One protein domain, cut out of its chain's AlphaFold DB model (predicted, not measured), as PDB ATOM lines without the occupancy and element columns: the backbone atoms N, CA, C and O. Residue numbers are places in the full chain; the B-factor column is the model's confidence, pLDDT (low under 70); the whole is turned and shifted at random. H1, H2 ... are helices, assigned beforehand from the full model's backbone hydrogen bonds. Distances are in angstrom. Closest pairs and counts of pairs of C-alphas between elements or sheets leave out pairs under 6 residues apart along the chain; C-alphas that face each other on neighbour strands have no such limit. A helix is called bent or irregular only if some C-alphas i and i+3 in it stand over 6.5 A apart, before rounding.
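Overview. This is residues 9 to 122 of the 445 residues of an uncharacterized protein of Caballeronia zhejiangensis (UniProt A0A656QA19). Two lobes of side-by-side helices share one long bent helix, H4: in one lobe H3 packs on both H1 and the arm H4a, and in the other the arm H4b and H5 form a hairpin. The short H2 sits in the middle and touches both H4b and H5, and the turn of residues 92 to 100 sticks out from the H4b and H5 lobe. The printed part has 114 residues with five named helices, H1 to H5 in order, and no named strand; the class is all helix. It is only just compact, close to loose, with a radius of gyration of the C-alphas of 15.7 A, and only just elongated, spanning 47 by 32 by 24 A.

Arrangement. H1, residues 9 to 24, touches H3, residues 34 to 48, at a shallow tilt of 30 degrees, opposite ways; their closest C-alphas, of Ile 19 and Gly 41, are 5.9 A apart. H2, residues 26 to 29, and H3 only just touch, with 3 pairs of C-alphas within 8 A, and only at the corner by their link; the closest C-alphas are those of Leu 28 and Lys 34, 6.1 A. H4, residues 56 to 92, was assigned as one helix by its hydrogen bonds but is bent: C-alphas 77 and 80 are 8.1 A apart. Its arms are H4a, residues 56 to 77, and H4b, residues 80 to 92; their lines stand at a steep tilt of 69 degrees, only just short of about perpendicular. H4a is itself irregular, with C-alphas 59 and 62 at 7.6 A, and has a kink of 50 degrees near residue 63. H3 and H4a are a helical hairpin at a shallow tilt of 29 degrees, opposite ways, closest at the C-alphas of Ser 47 and Phe 57, 5.0 A. H4b and H5, residues 99 to 119, are another, at 30 degrees, closest at the C-alphas of Val 83 and Leu 109, 5.7 A. H2 touches residues 105 to 112 of H5, closest at the C-alphas of Ala 26 and Ser 108, 5.9 A. H1 and H4a are apart. Every O i to N i+4 pair is within hydrogen-bond range in H1, H3, H4b and H5; in H4a 16 of 18 are, and H2 is too short for such a pair.

Along the chain. H1 begins at C-alpha 9, (-32.995, 12.165, -11.679), and is 22.7 A long; H3 is 20.3 A. H4a is 30.3 A and H4b 18.0 A long, ending at C-alpha 92, (-27.389, 24.497, 30.278). H5, 29.8 A long, ends at C-alpha 119, (-15.542, 16.839, 7.228).

Size, cuts and confidence. The two C-alphas farthest apart, of Gly 55 and Pro 94, are 48.0 A apart. The printed part has no cut and no long link. The mean pLDDT of the printed part is 88.9, and no printed residue is under 70.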
ATOM      1  N   ALA A   9     -32.613  12.950 -12.847       75.56
ATOM      2  CA  ALA A   9     -32.995  12.165 -11.679       75.56
ATOM      3  C   ALA A   9     -32.047  12.425 -10.497       75.56
ATOM      4  O   ALA A   9     -32.526  12.724  -9.406       75.56
ATOM      5  N   ASP A  10     -30.731  12.435 -10.735       77.62
ATOM      6  CA  ASP A  10     -29.722  12.714  -9.701       77.62
ATOM      7  C   ASP A  10     -29.885  14.128  -9.135       77.62
ATOM      8  O   ASP A  10     -29.888  14.326  -7.922       77.62
ATOM      9  N   VAL A  11     -30.105  15.121 -10.007       80.69
ATOM     10  CA  VAL A  11     -30.349  16.510  -9.581       80.69
ATOM     11  C   VAL A  11     -31.585  16.598  -8.685       80.69
ATOM     12  O   VAL A  11     -31.568  17.297  -7.673       80.69
ATOM     13  N   ARG A  12     -32.659  15.876  -9.028       82.50
ATOM     14  CA  ARG A  12     -33.882  15.845  -8.218       82.50
ATOM     15  C   ARG A  12     -33.655  15.153  -6.874       82.50
ATOM     16  O   ARG A  12     -34.170  15.641  -5.873       82.50
ATOM     17  N   MET A  13     -32.911  14.049  -6.853       82.00
ATOM     18  CA  MET A  13     -32.566  13.325  -5.628       82.00
ATOM     19  C   MET A  13     -31.797  14.232  -4.662       82.00
ATOM     20  O   MET A  13     -32.252  14.456  -3.543       82.00
ATOM     21  N   VAL A  14     -30.713  14.855  -5.136       86.25
ATOM     22  CA  VAL A  14     -29.896  15.783  -4.338       86.25
ATOM     23  C   VAL A  14     -30.718  16.981  -3.859       86.25
ATOM     24  O   VAL A  14     -30.594  17.402  -2.713       86.25
ATOM     25  N   ALA A  15     -31.590  17.535  -4.706       87.50
ATOM     26  CA  ALA A  15     -32.438  18.655  -4.311       87.50
ATOM     27  C   ALA A  15     -33.443  18.277  -3.211       87.50
ATOM     28  O   ALA A  15     -33.676  19.077  -2.307       87.50
ATOM     29  N   ARG A  16     -34.027  17.075  -3.267       87.31
ATOM     30  CA  ARG A  16     -34.940  16.575  -2.227       87.31
ATOM     31  C   ARG A  16     -34.220  16.325  -0.909       87.31
ATOM     32  O   ARG A  16     -34.726  16.731   0.132       87.31
ATOM     33  N   GLU A  17     -33.034  15.727  -0.958       89.06
ATOM     34  CA  GLU A  17     -32.188  15.564   0.225       89.06
ATOM     35  C   GLU A  17     -31.834  16.926   0.836       89.06
ATOM     36  O   GLU A  17     -32.003  17.134   2.036       89.06
ATOM     37  N   ALA A  18     -31.438  17.896   0.004       91.00
ATOM     38  CA  ALA A  18     -31.138  19.250   0.451       91.00
ATOM     39  C   ALA A  18     -32.348  19.933   1.108       91.00
ATOM     40  O   ALA A  18     -32.182  20.571   2.144       91.00
ATOM     41  N   ILE A  19     -33.558  19.784   0.553       91.50
ATOM     42  CA  ILE A  19     -34.795  20.270   1.190       91.50
ATOM     43  C   ILE A  19     -34.962  19.618   2.567       91.50
ATOM     44  O   ILE A  19     -35.127  20.331   3.555       91.50
ATOM     45  N   GLY A  20     -34.824  18.292   2.653       90.25
ATOM     46  CA  GLY A  20     -34.921  17.562   3.916       90.25
ATOM     47  C   GLY A  20     -33.918  18.046   4.969       90.25
ATOM     48  O   GLY A  20     -34.281  18.195   6.135       90.25
ATOM     49  N   ILE A  21     -32.679  18.351   4.576       90.69
ATOM     50  CA  ILE A  21     -31.660  18.915   5.475       90.69
ATOM     51  C   ILE A  21     -32.055  20.327   5.928       90.69
ATOM     52  O   ILE A  21     -32.061  20.607   7.126       90.69
ATOM     53  N   LEU A  22     -32.426  21.208   4.992       92.06
ATOM     54  CA  LEU A  22     -32.799  22.597   5.286       92.06
ATOM     55  C   LEU A  22     -34.006  22.698   6.232       92.06
ATOM     56  O   LEU A  22     -34.080  23.635   7.024       92.06
ATOM     57  N   GLU A  23     -34.939  21.748   6.157       89.94
ATOM     58  CA  GLU A  23     -36.148  21.724   6.986       89.94
ATOM     59  C   GLU A  23     -35.915  21.140   8.384       89.94
ATOM     60  O   GLU A  23     -36.498  21.628   9.353       89.94
ATOM     61  N   ASN A  24     -35.077  20.106   8.503       88.56
ATOM     62  CA  ASN A  24     -34.989  19.303   9.727       88.56
ATOM     63  C   ASN A  24     -33.744  19.582  10.576       88.56
ATOM     64  O   ASN A  24     -33.696  19.201  11.748       88.56
ATOM     65  N   GLU A  25     -32.707  20.202  10.015       90.62
ATOM     66  CA  GLU A  25     -31.465  20.406  10.748       90.62
ATOM     67  C   GLU A  25     -31.583  21.571  11.746       90.62
ATOM     68  O   GLU A  25     -31.737  22.735  11.370       90.62
ATOM     69  N   ALA A  26     -31.461  21.268  13.044       92.12
ATOM     70  CA  ALA A  26     -31.752  22.218  14.118       92.12
ATOM     71  C   ALA A  26     -30.935  23.517  14.022       92.12
ATOM     72  O   ALA A  26     -31.477  24.604  14.228       92.12
ATOM     73  N   VAL A  27     -29.650  23.439  13.653       94.19
ATOM     74  CA  VAL A  27     -28.803  24.633  13.500       94.19
ATOM     75  C   VAL A  27     -29.328  25.581  12.421       94.19
ATOM     76  O   VAL A  27     -29.287  26.792  12.617       94.19
ATOM     77  N   LEU A  28     -29.886  25.067  11.321       93.88
ATOM     78  CA  LEU A  28     -30.333  25.884  10.187       93.88
ATOM     79  C   LEU A  28     -31.629  26.655  10.479       93.88
ATOM     80  O   LEU A  28     -31.964  27.602   9.764       93.88
ATOM     81  N   THR A  29     -32.326  26.296  11.561       91.38
ATOM     82  CA  THR A  29     -33.510  27.007  12.069       91.38
ATOM     83  C   THR A  29     -33.169  28.166  13.010       91.38
ATOM     84  O   THR A  29     -34.043  28.975  13.345       91.38
ATOM     85  N   ARG A  30     -31.901  28.282  13.430       92.19
ATOM     86  CA  ARG A  30     -31.446  29.331  14.351       92.19
ATOM     87  C   ARG A  30     -31.490  30.713  13.691       92.19
ATOM     88  O   ARG A  30     -31.385  30.804  12.465       92.19
ATOM     89  N   PRO A  31     -31.600  31.806  14.477       94.00
ATOM     90  CA  PRO A  31     -31.845  33.151  13.950       94.00
ATOM     91  C   PRO A  31     -30.885  33.604  12.847       94.00
ATOM     92  O   PRO A  31     -31.318  34.272  11.917       94.00
ATOM     93  N   VAL A  32     -29.610  33.209  12.922       95.12
ATOM     94  CA  VAL A  32     -28.596  33.569  11.919       95.12
ATOM     95  C   VAL A  32     -28.922  32.995  10.538       95.12
ATOM     96  O   VAL A  32     -28.736  33.686   9.545       95.12
ATOM     97  N   PHE A  33     -29.432  31.762  10.463       95.38
ATOM     98  CA  PHE A  33     -29.661  31.059   9.194       95.38
ATOM     99  C   PHE A  33     -31.113  31.111   8.724       95.38
ATOM    100  O   PHE A  33     -31.359  31.092   7.522       95.38
ATOM    101  N   LYS A  34     -32.067  31.210   9.657       93.62
ATOM    102  CA  LYS A  34     -33.504  30.986   9.444       93.62
ATOM    103  C   LYS A  34     -34.066  31.613   8.167       93.62
ATOM    104  O   LYS A  34     -34.751  30.936   7.400       93.62
ATOM    105  N   ASP A  35     -33.798  32.895   7.931       93.25
ATOM    106  CA  ASP A  35     -34.345  33.598   6.768       93.25
ATOM    107  C   ASP A  35     -33.712  33.128   5.451       93.25
ATOM    108  O   ASP A  35     -34.429  32.904   4.473       93.25
ATOM    109  N   ALA A  36     -32.394  32.916   5.431       93.69
ATOM    110  CA  ALA A  36     -31.687  32.410   4.258       93.69
ATOM    111  C   ALA A  36     -32.083  30.956   3.943       93.69
ATOM    112  O   ALA A  36     -32.400  30.647   2.791       93.69
ATOM    113  N   THR A  37     -32.169  30.100   4.969       95.00
ATOM    114  CA  THR A  37     -32.660  28.717   4.881       95.00
ATOM    115  C   THR A  37     -34.052  28.675   4.255       95.00
ATOM    116  O   THR A  37     -34.274  27.948   3.287       95.00
ATOM    117  N   ARG A  38     -34.984  29.507   4.746       93.62
ATOM    118  CA  ARG A  38     -36.355  29.584   4.221       93.62
ATOM    119  C   ARG A  38     -36.383  29.995   2.750       93.62
ATOM    120  O   ARG A  38     -37.134  29.413   1.973       93.62
ATOM    121  N   ASN A  39     -35.582  30.986   2.361       92.06
ATOM    122  CA  ASN A  39     -35.557  31.480   0.983       92.06
ATOM    123  C   ASN A  39     -35.021  30.418   0.009       92.06
ATOM    124  O   ASN A  39     -35.621  30.188  -1.042       92.06
ATOM    125  N   ILE A  40     -33.936  29.730   0.373       93.38
ATOM    126  CA  ILE A  40     -33.372  28.639  -0.436       93.38
ATOM    127  C   ILE A  40     -34.340  27.458  -0.495       93.38
ATOM    128  O   ILE A  40     -34.610  26.950  -1.583       93.38
ATOM    129  N   GLY A  41     -34.911  27.067   0.649       92.12
ATOM    130  CA  GLY A  41     -35.913  26.007   0.732       92.12
ATOM    131  C   GLY A  41     -37.110  26.281  -0.178       92.12
ATOM    132  O   GLY A  41     -37.506  25.410  -0.946       92.12
ATOM    133  N   ALA A  42     -37.621  27.517  -0.203       90.88
ATOM    134  CA  ALA A  42     -38.721  27.903  -1.085       90.88
ATOM    135  C   ALA A  42     -38.357  27.801  -2.581       90.88
ATOM    136  O   ALA A  42     -39.163  27.323  -3.383       90.88
ATOM    137  N   LEU A  43     -37.146  28.219  -2.971       90.69
ATOM    138  CA  LEU A  43     -36.672  28.120  -4.359       90.69
ATOM    139  C   LEU A  43     -36.483  26.659  -4.803       90.69
ATOM    140  O   LEU A  43     -36.860  26.300  -5.926       90.69
ATOM    141  N   LEU A  44     -35.940  25.816  -3.921       90.81
ATOM    142  CA  LEU A  44     -35.772  24.385  -4.165       90.81
ATOM    143  C   LEU A  44     -37.121  23.666  -4.220       90.81
ATOM    144  O   LEU A  44     -37.375  22.951  -5.184       90.81
ATOM    145  N   ALA A  45     -38.018  23.906  -3.261       90.00
ATOM    146  CA  ALA A  45     -39.343  23.290  -3.216       90.00
ATOM    147  C   ALA A  45     -40.185  23.642  -4.450       90.00
ATOM    148  O   ALA A  45     -40.851  22.773  -5.014       90.00
ATOM    149  N   LYS A  46     -40.092  24.882  -4.952       88.81
ATOM    150  CA  LYS A  46     -40.745  25.285  -6.206       88.81
ATOM    151  C   LYS A  46     -40.235  24.496  -7.419       88.81
ATOM    152  O   LYS A  46     -40.989  24.245  -8.357       88.81
ATOM    153  N   SER A  47     -38.960  24.119  -7.406       86.06
ATOM    154  CA  SER A  47     -38.291  23.451  -8.526       86.06
ATOM    155  C   SER A  47     -38.326  21.920  -8.438       86.06
ATOM    156  O   SER A  47     -38.311  21.255  -9.473       86.06
ATOM    157  N   PHE A  48     -38.375  21.359  -7.225       86.94
ATOM    158  CA  PHE A  48     -38.136  19.933  -6.957       86.94
ATOM    159  C   PHE A  48     -39.042  19.299  -5.884       86.94
ATOM    160  O   PHE A  48     -38.933  18.093  -5.649       86.94
ATOM    161  N   GLY A  49     -39.925  20.069  -5.242       81.31
ATOM    162  CA  GLY A  49     -40.885  19.555  -4.260       81.31
ATOM    163  C   GLY A  49     -42.043  18.774  -4.894       81.31
ATOM    164  O   GLY A  49     -42.124  18.615  -6.112       81.31
ATOM    165  N   ASP A  50     -42.987  18.321  -4.068       78.25
ATOM    166  CA  ASP A  50     -44.121  17.491  -4.515       78.25
ATOM    167  C   ASP A  50     -45.029  18.190  -5.537       78.25
ATOM    168  O   ASP A  50     -45.677  17.545  -6.361       78.25
ATOM    169  N   LYS A  51     -45.043  19.529  -5.513       79.44
ATOM    170  CA  LYS A  51     -45.778  20.398  -6.444       79.44
ATOM    171  C   LYS A  51     -44.831  21.215  -7.329       79.44
ATOM    172  O   LYS A  51     -45.058  22.401  -7.538       79.44
ATOM    173  N   ALA A  52     -43.743  20.603  -7.794       80.69
ATOM    174  CA  ALA A  52     -42.740  21.283  -8.606       80.69
ATOM    175  C   ALA A  52     -43.307  21.834  -9.930       80.69
ATOM    176  O   ALA A  52     -43.950  21.123 -10.708       80.69
ATOM    177  N   ASP A  53     -42.982  23.092 -10.221       81.44
ATOM    178  CA  ASP A  53     -43.350  23.777 -11.456       81.44
ATOM    179  C   ASP A  53     -42.427  23.348 -12.610       81.44
ATOM    180  O   ASP A  53     -41.197  23.488 -12.548       81.44
ATOM    181  N   LYS A  54     -43.004  22.888 -13.730       76.62
ATOM    182  CA  LYS A  54     -42.223  22.546 -14.932       76.62
ATOM    183  C   LYS A  54     -41.434  23.769 -15.426       76.62
ATOM    184  O   LYS A  54     -42.010  24.785 -15.812       76.62
ATOM    185  N   GLY A  55     -40.105  23.656 -15.444       76.25
ATOM    186  CA  GLY A  55     -39.197  24.711 -15.911       76.25
ATOM    187  C   GLY A  55     -38.921  25.833 -14.902       76.25
ATOM    188  O   GLY A  55     -38.256  26.804 -15.262       76.25
ATOM    189  N   ALA A  56     -39.388  25.728 -13.650       80.06
ATOM    190  CA  ALA A  56     -39.040  26.700 -12.610       80.06
ATOM    191  C   ALA A  56     -37.548  26.686 -12.264       80.06
ATOM    192  O   ALA A  56     -36.994  27.751 -11.999       80.06
ATOM    193  N   PHE A  57     -36.896  25.522 -12.352       82.31
ATOM    194  CA  PHE A  57     -35.457  25.413 -12.119       82.31
ATOM    195  C   PHE A  57     -34.658  26.292 -13.085       82.31
ATOM    196  O   PHE A  57     -33.914  27.154 -12.637       82.31
ATOM    197  N   GLU A  58     -34.877  26.168 -14.399       83.50
ATOM    198  CA  GLU A  58     -34.144  26.962 -15.400       83.50
ATOM    199  C   GLU A  58     -34.371  28.471 -15.235       83.50
ATOM    200  O   GLU A  58     -33.444  29.265 -15.371       83.50
ATOM    201  N   LYS A  59     -35.593  28.880 -14.869       83.62
ATOM    202  CA  LYS A  59     -35.931  30.292 -14.628       83.62
ATOM    203  C   LYS A  59     -35.353  30.832 -13.316       83.62
ATOM    204  O   LYS A  59     -35.032  32.013 -13.232       83.62
ATOM    205  N   GLY A  60     -35.265  29.989 -12.289       83.31
ATOM    206  CA  GLY A  60     -34.823  30.348 -10.941       83.31
ATOM    207  C   GLY A  60     -33.345  30.078 -10.665       83.31
ATOM    208  O   GLY A  60     -32.851  30.483  -9.617       83.31
ATOM    209  N   ARG A  61     -32.630  29.421 -11.584       86.88
ATOM    210  CA  ARG A  61     -31.266  28.926 -11.369       86.88
ATOM    211  C   ARG A  61     -30.288  30.017 -10.953       86.88
ATOM    212  O   ARG A  61     -29.594  29.847  -9.961       86.88
ATOM    213  N   ALA A  62     -30.251  31.137 -11.673       88.94
ATOM    214  CA  ALA A  62     -29.322  32.228 -11.367       88.94
ATOM    215  C   ALA A  62     -29.580  32.833  -9.975       88.94
ATOM    216  O   ALA A  62     -28.641  33.131  -9.238       88.94
ATOM    217  N   LEU A  63     -30.855  32.965  -9.594       91.50
ATOM    218  CA  LEU A  63     -31.251  33.458  -8.276       91.50
ATOM    219  C   LEU A  63     -30.880  32.456  -7.173       91.50
ATOM    220  O   LEU A  63     -30.323  32.848  -6.149       91.50
ATOM    221  N   LEU A  64     -31.133  31.163  -7.402       90.38
ATOM    222  CA  LEU A  64     -30.737  30.091  -6.492       90.38
ATOM    223  C   LEU A  64     -29.212  30.046  -6.312       90.38
ATOM    224  O   LEU A  64     -28.743  29.988  -5.182       90.38
ATOM    225  N   GLU A  65     -28.434  30.133  -7.394       90.94
ATOM    226  CA  GLU A  65     -26.968  30.182  -7.332       90.94
ATOM    227  C   GLU A  65     -26.463  31.397  -6.533       90.94
ATOM    228  O   GLU A  65     -25.526  31.253  -5.745       90.94
ATOM    229  N   SER A  66     -27.088  32.571  -6.681       93.12
ATOM    230  CA  SER A  66     -26.752  33.767  -5.892       93.12
ATOM    231  C   SER A  66     -26.994  33.545  -4.398       93.12
ATOM    232  O   SER A  66     -26.076  33.712  -3.595       93.12
ATOM    233  N   HIS A  67     -28.195  33.085  -4.024       93.00
ATOM    234  CA  HIS A  67     -28.528  32.813  -2.624       93.00
ATOM    235  C   HIS A  67     -27.658  31.709  -2.022       93.00
ATOM    236  O   HIS A  67     -27.238  31.828  -0.876       93.00
ATOM    237  N   LEU A  68     -27.337  30.660  -2.784       93.31
ATOM    238  CA  LEU A  68     -26.451  29.594  -2.319       93.31
ATOM    239  C   LEU A  68     -25.031  30.102  -2.052       93.31
ATOM    240  O   LEU A  68     -24.423  29.674  -1.077       93.31
ATOM    241  N   ARG A  69     -24.493  31.028  -2.858       93.44
ATOM    242  CA  ARG A  69     -23.164  31.618  -2.601       93.44
ATOM    243  C   ARG A  69     -23.137  32.430  -1.310       93.44
ATOM    244  O   ARG A  69     -22.222  32.258  -0.507       93.44
ATOM    245  N   GLU A  70     -24.139  33.280  -1.100       92.88
ATOM    246  CA  GLU A  70     -24.286  34.050   0.143       92.88
ATOM    247  C   GLU A  70     -24.461  33.123   1.348       92.88
ATOM    248  O   GLU A  70     -23.819  33.294   2.384       92.88
ATOM    249  N   TYR A  71     -25.278  32.085   1.192       94.19
ATOM    250  CA  TYR A  71     -25.542  31.121   2.246       94.19
ATOM    251  C   TYR A  71     -24.318  30.278   2.592       94.19
ATOM    252  O   TYR A  71     -24.041  30.065   3.767       94.19
ATOM    253  N   LEU A  72     -23.522  29.868   1.601       94.06
ATOM    254  CA  LEU A  72     -22.236  29.217   1.844       94.06
ATOM    255  C   LEU A  72     -21.309  30.119   2.660       94.06
ATOM    256  O   LEU A  72     -20.699  29.643   3.615       94.06
ATOM    257  N   HIS A  73     -21.226  31.411   2.335       93.50
ATOM    258  CA  HIS A  73     -20.431  32.356   3.120       93.50
ATOM    259  C   HIS A  73     -20.913  32.431   4.579       93.50
ATOM    260  O   HIS A  73     -20.108  32.291   5.503       93.50
ATOM    261  N   LEU A  74     -22.227  32.536   4.783       94.81
ATOM    262  CA  LEU A  74     -22.855  32.559   6.104       94.81
ATOM    263  C   LEU A  74     -22.571  31.273   6.904       94.81
ATOM    264  O   LEU A  74     -22.196  31.333   8.077       94.81
ATOM    265  N   LEU A  75     -22.690  30.104   6.265       93.75
ATOM    266  CA  LEU A  75     -22.363  28.802   6.854       93.75
ATOM    267  C   LEU A  75     -20.878  28.715   7.228       93.75
ATOM    268  O   LEU A  75     -20.533  28.251   8.315       93.75
ATOM    269  N   HIS A  76     -19.980  29.176   6.357       90.56
ATOM    270  CA  HIS A  76     -18.546  29.181   6.639       90.56
ATOM    271  C   HIS A  76     -18.199  30.025   7.864       90.56
ATOM    272  O   HIS A  76     -17.336  29.612   8.642       90.56
ATOM    273  N   GLN A  77     -18.874  31.161   8.036       91.81
ATOM    274  CA  GLN A  77     -18.592  32.108   9.105       91.81
ATOM    275  C   GLN A  77     -19.214  31.709  10.448       91.81
ATOM    276  O   GLN A  77     -18.558  31.861  11.473       91.81
ATOM    277  N   HIS A  78     -20.448  31.198  10.464       94.81
ATOM    278  CA  HIS A  78     -21.221  31.092  11.710       94.81
ATOM    279  C   HIS A  78     -21.634  29.676  12.108       94.81
ATOM    280  O   HIS A  78     -22.043  29.471  13.247       94.81
ATOM    281  N   TYR A  79     -21.556  28.685  11.213       93.88
ATOM    282  CA  TYR A  79     -22.219  27.394  11.442       93.88
ATOM    283  C   TYR A  79     -21.725  26.686  12.704       93.88
ATOM    284  O   TYR A  79     -22.526  26.298  13.545       93.88
ATOM    285  N   VAL A  80     -20.406  26.562  12.879       92.25
ATOM    286  CA  VAL A  80     -19.830  25.871  14.047       92.25
ATOM    287  C   VAL A  80     -20.182  26.597  15.349       92.25
ATOM    288  O   VAL A  80     -20.586  25.951  16.314       92.25
ATOM    289  N   ASP A  81     -20.104  27.926  15.356       93.38
ATOM    290  CA  ASP A  81     -20.411  28.741  16.533       93.38
ATOM    291  C   ASP A  81     -21.890  28.652  16.922       93.38
ATOM    292  O   ASP A  81     -22.213  28.546  18.105       93.38
ATOM    293  N   GLU A  82     -22.796  28.645  15.942       95.81
ATOM    294  CA  GLU A  82     -24.228  28.464  16.179       95.81
ATOM    295  C   GLU A  82     -24.571  27.051  16.654       95.81
ATOM    296  O   GLU A  82     -25.414  26.909  17.542       95.81
ATOM    297  N   VAL A  83     -23.905  26.012  16.133       96.06
ATOM    298  CA  VAL A  83     -24.055  24.638  16.643       96.06
ATOM    299  C   VAL A  83     -23.623  24.565  18.109       96.06
ATOM    300  O   VAL A  83     -24.362  24.052  18.950       96.06
ATOM    301  N   ILE A  84     -22.446  25.107  18.439       95.19
ATOM    302  CA  ILE A  84     -21.912  25.112  19.808       95.19
ATOM    303  C   ILE A  84     -22.823  25.906  20.741       95.19
ATOM    304  O   ILE A  84     -23.119  25.446  21.845       95.19
ATOM    305  N   ARG A  85     -23.286  27.083  20.306       94.62
ATOM    306  CA  ARG A  85     -24.216  27.905  21.083       94.62
ATOM    307  C   ARG A  85     -25.524  27.163  21.317       94.62
ATOM    308  O   ARG A  85     -25.963  27.097  22.455       94.62
ATOM    309  N   GLY A  86     -26.092  26.537  20.288       94.31
ATOM    310  CA  GLY A  86     -27.317  25.756  20.429       94.31
ATOM    311  C   GLY A  86     -27.174  24.577  21.379       94.31
ATOM    312  O   GLY A  86     -28.039  24.371  22.221       94.31
ATOM    313  N   LEU A  87     -26.054  23.853  21.324       94.88
ATOM    314  CA  LEU A  87     -25.773  22.785  22.286       94.88
ATOM    315  C   LEU A  87     -25.662  23.332  23.706       94.88
ATOM    316  O   LEU A  87     -26.182  22.724  24.638       94.88
ATOM    317  N   LYS A  88     -25.005  24.481  23.883       94.06
ATOM    318  CA  LYS A  88     -24.881  25.136  25.185       94.06
ATOM    319  C   LYS A  88     -26.250  25.544  25.729       94.06
ATOM    320  O   LYS A  88     -26.557  25.215  26.870       94.06
ATOM    321  N   ASP A  89     -27.074  26.183  24.904       92.75
ATOM    322  CA  ASP A  89     -28.432  26.598  25.258       92.75
ATOM    323  C   ASP A  89     -29.275  25.371  25.646       92.75
ATOM    324  O   ASP A  89     -29.785  25.299  26.761       92.75
ATOM    325  N   ALA A  90     -29.317  24.347  24.790       91.88
ATOM    326  CA  ALA A  90     -30.120  23.145  25.003       91.88
ATOM    327  C   ALA A  90     -29.641  22.265  26.174       91.88
ATOM    328  O   ALA A  90     -30.382  21.401  26.635       91.88
ATOM    329  N   THR A  91     -28.409  22.428  26.666       90.19
ATOM    330  CA  THR A  91     -27.876  21.617  27.780       90.19
ATOM    331  C   THR A  91     -27.794  22.361  29.105       90.19
ATOM    332  O   THR A  91     -27.856  21.714  30.151       90.19
ATOM    333  N   LEU A  92     -27.648  23.689  29.083       90.62
ATOM    334  CA  LEU A  92     -27.389  24.497  30.278       90.62
ATOM    335  C   LEU A  92     -28.485  25.511  30.600       90.62
ATOM    336  O   LEU A  92     -28.584  25.914  31.760       90.62
ATOM    337  N   ALA A  93     -29.256  25.971  29.612       88.50
ATOM    338  CA  ALA A  93     -30.307  26.944  29.870       88.50
ATOM    339  C   ALA A  93     -31.530  26.260  30.508       88.50
ATOM    340  O   ALA A  93     -31.822  25.101  30.199       88.50
ATOM    341  N   PRO A  94     -32.271  26.961  31.384       84.69
ATOM    342  CA  PRO A  94     -33.605  26.529  31.773       84.69
ATOM    343  C   PRO A  94     -34.475  26.373  30.522       84.69
ATOM    344  O   PRO A  94     -34.604  27.313  29.738       84.69
ATOM    345  N   ASP A  95     -35.061  25.196  30.344       82.19
ATOM    346  CA  ASP A  95     -35.883  24.863  29.184       82.19
ATOM    347  C   ASP A  95     -37.237  24.343  29.663       82.19
ATOM    348  O   ASP A  95     -37.303  23.453  30.511       82.19
ATOM    349  N   THR A  96     -38.312  24.935  29.151       85.81
ATOM    350  CA  THR A  96     -39.695  24.568  29.483       85.81
ATOM    351  C   THR A  96     -40.308  23.613  28.463       85.81
ATOM    352  O   THR A  96     -41.457  23.208  28.629       85.81
ATOM    353  N   ARG A  97     -39.593  23.298  27.375       88.19
ATOM    354  CA  ARG A  97     -40.056  22.348  26.361       88.19
ATOM    355  C   ARG A  97     -40.063  20.920  26.918       88.19
ATOM    356  O   ARG A  97     -39.308  20.626  27.849       88.19
ATOM    357  N   PRO A  98     -40.871  20.017  26.335       85.44
ATOM    358  CA  PRO A  98     -40.784  18.592  26.628       85.44
ATOM    359  C   PRO A  98     -39.351  18.072  26.470       85.44
ATOM    360  O   PRO A  98     -38.631  18.460  25.546       85.44
ATOM    361  N   GLU A  99     -38.943  17.158  27.353       82.19
ATOM    362  CA  GLU A  99     -37.585  16.603  27.349       82.19
ATOM    363  C   GLU A  99     -37.251  15.908  26.016       82.19
ATOM    364  O   GLU A  99     -36.129  16.011  25.520       82.19
ATOM    365  N   SER A 100     -38.257  15.293  25.381       81.75
ATOM    366  CA  SER A 100     -38.163  14.689  24.047       81.75
ATOM    367  C   SER A 100     -37.670  15.666  22.983       81.75
ATOM    368  O   SER A 100     -36.779  15.332  22.199       81.75
ATOM    369  N   ASP A 101     -38.222  16.878  22.965       86.12
ATOM    370  CA  ASP A 101     -37.946  17.883  21.938       86.12
ATOM    371  C   ASP A 101     -36.535  18.433  22.130       86.12
ATOM    372  O   ASP A 101     -35.745  18.517  21.186       86.12
ATOM    373  N   ARG A 102     -36.185  18.714  23.389       87.56
ATOM    374  CA  ARG A 102     -34.841  19.132  23.781       87.56
ATOM    375  C   ARG A 102     -33.799  18.067  23.422       87.56
ATOM    376  O   ARG A 102     -32.730  18.405  22.911       87.56
ATOM    377  N   PHE A 103     -34.088  16.781  23.622       86.75
ATOM    378  CA  PHE A 103     -33.174  15.707  23.225       86.75
ATOM    379  C   PHE A 103     -33.032  15.550  21.716       86.75
ATOM    380  O   PHE A 103     -31.917  15.293  21.254       86.75
ATOM    381  N   GLN A 104     -34.109  15.701  20.940       85.88
ATOM    382  CA  GLN A 104     -33.986  15.693  19.480       85.88
ATOM    383  C   GLN A 104     -33.129  16.862  18.989       85.88
ATOM    384  O   GLN A 104     -32.287  16.656  18.114       85.88
ATOM    385  N   GLU A 105     -33.254  18.045  19.594       90.25
ATOM    386  CA  GLU A 105     -32.379  19.178  19.287       90.25
ATOM    387  C   GLU A 105     -30.915  18.872  19.630       90.25
ATOM    388  O   GLU A 105     -30.048  18.999  18.764       90.25
ATOM    389  N   ILE A 106     -30.623  18.395  20.848       91.62
ATOM    390  CA  ILE A 106     -29.256  18.024  21.257       91.62
ATOM    391  C   ILE A 106     -28.675  16.985  20.297       91.62
ATOM    392  O   ILE A 106     -27.528  17.113  19.867       91.62
ATOM    393  N   ARG A 107     -29.455  15.962  19.934       89.12
ATOM    394  CA  ARG A 107     -29.049  14.924  18.982       89.12
ATOM    395  C   ARG A 107     -28.738  15.520  17.612       89.12
ATOM    396  O   ARG A 107     -27.694  15.190  17.056       89.12
ATOM    397  N   SER A 108     -29.630  16.355  17.077       91.25
ATOM    398  CA  SER A 108     -29.464  17.003  15.773       91.25
ATOM    399  C   SER A 108     -28.185  17.841  15.756       91.25
ATOM    400  O   SER A 108     -27.293  17.574  14.956       91.25
ATOM    401  N   LEU A 109     -28.019  18.745  16.725       95.12
ATOM    402  CA  LEU A 109     -26.847  19.617  16.829       95.12
ATOM    403  C   LEU A 109     -25.544  18.839  17.068       95.12
ATOM    404  O   LEU A 109     -24.508  19.177  16.498       95.12
ATOM    405  N   THR A 110     -25.580  17.778  17.880       93.06
ATOM    406  CA  THR A 110     -24.413  16.909  18.104       93.06
ATOM    407  C   THR A 110     -24.028  16.184  16.817       93.06
ATOM    408  O   THR A 110     -22.847  16.125  16.481       93.06
ATOM    409  N   GLY A 111     -25.014  15.676  16.069       91.69
ATOM    410  CA  GLY A 111     -24.807  15.064  14.758       91.69
ATOM    411  C   GLY A 111     -24.177  16.040  13.767       91.69
ATOM    412  O   GLY A 111     -23.137  15.731  13.192       91.69
ATOM    413  N   SER A 112     -24.737  17.245  13.643       92.31
ATOM    414  CA  SER A 112     -24.196  18.332  12.816       92.31
ATOM    415  C   SER A 112     -22.751  18.676  13.180       92.31
ATOM    416  O   SER A 112     -21.893  18.798  12.301       92.31
ATOM    417  N   LEU A 113     -22.443  18.778  14.480       92.88
ATOM    418  CA  LEU A 113     -21.091  19.063  14.955       92.88
ATOM    419  C   LEU A 113     -20.111  17.956  14.564       92.88
ATOM    420  O   LEU A 113     -19.063  18.242  13.988       92.88
ATOM    421  N   ILE A 114     -20.455  16.699  14.856       91.44
ATOM    422  CA  ILE A 114     -19.616  15.535  14.550       91.44
ATOM    423  C   ILE A 114     -19.371  15.449  13.044       91.44
ATOM    424  O   ILE A 114     -18.216  15.376  12.626       91.44
ATOM    425  N   SER A 115     -20.421  15.544  12.228       89.25
ATOM    426  CA  SER A 115     -20.315  15.538  10.765       89.25
ATOM    427  C   SER A 115     -19.394  16.646  10.263       89.25
ATOM    428  O   SER A 115     -18.522  16.405   9.427       89.25
ATOM    429  N   ARG A 116     -19.510  17.862  10.816       88.94
ATOM    430  CA  ARG A 116     -18.648  18.986  10.440       88.94
ATOM    431  C   ARG A 116     -17.192  18.784  10.855       88.94
ATOM    432  O   ARG A 116     -16.300  19.171  10.100       88.94
ATOM    433  N   LEU A 117     -16.935  18.206  12.025       86.62
ATOM    434  CA  LEU A 117     -15.579  17.922  12.501       86.62
ATOM    435  C   LEU A 117     -14.918  16.807  11.685       86.62
ATOM    436  O   LEU A 117     -13.759  16.953  11.293       86.62
ATOM    437  N   ILE A 118     -15.670  15.762  11.331       84.81
ATOM    438  CA  ILE A 118     -15.213  14.708  10.415       84.81
ATOM    439  C   ILE A 118     -14.899  15.300   9.040       84.81
ATOM    440  O   ILE A 118     -13.815  15.075   8.509       84.81
ATOM    441  N   ALA A 119     -15.780  16.149   8.497       82.69
ATOM    442  CA  ALA A 119     -15.542  16.839   7.228       82.69
ATOM    443  C   ALA A 119     -14.316  17.777   7.262       82.69
ATOM    444  O   ALA A 119     -13.741  18.087   6.221       82.69
ATOM    445  N   ARG A 120     -13.895  18.237   8.448       77.38
ATOM    446  CA  ARG A 120     -12.654  19.008   8.658       77.38
ATOM    447  C   ARG A 120     -11.413  18.132   8.872       77.38
ATOM    448  O   ARG A 120     -10.320  18.685   9.010       77.38
ATOM    449  N   GLY A 121     -11.570  16.809   8.870       73.19
ATOM    450  CA  GLY A 121     -10.493  15.827   8.969       73.19
ATOM    451  C   GLY A 121     -10.306  15.200  10.353       73.19
ATOM    452  O   GLY A 121      -9.324  14.483  10.538       73.19
ATOM    453  N   GLN A 122     -11.188  15.445  11.332       78.94
ATOM    454  CA  GLN A 122     -11.107  14.729  12.613       78.94
ATOM    455  C   GLN A 122     -11.545  13.276  12.450       78.94
ATOM    456  O   GLN A 122     -12.559  12.979  11.820       78.94
TER     457      GLN A 122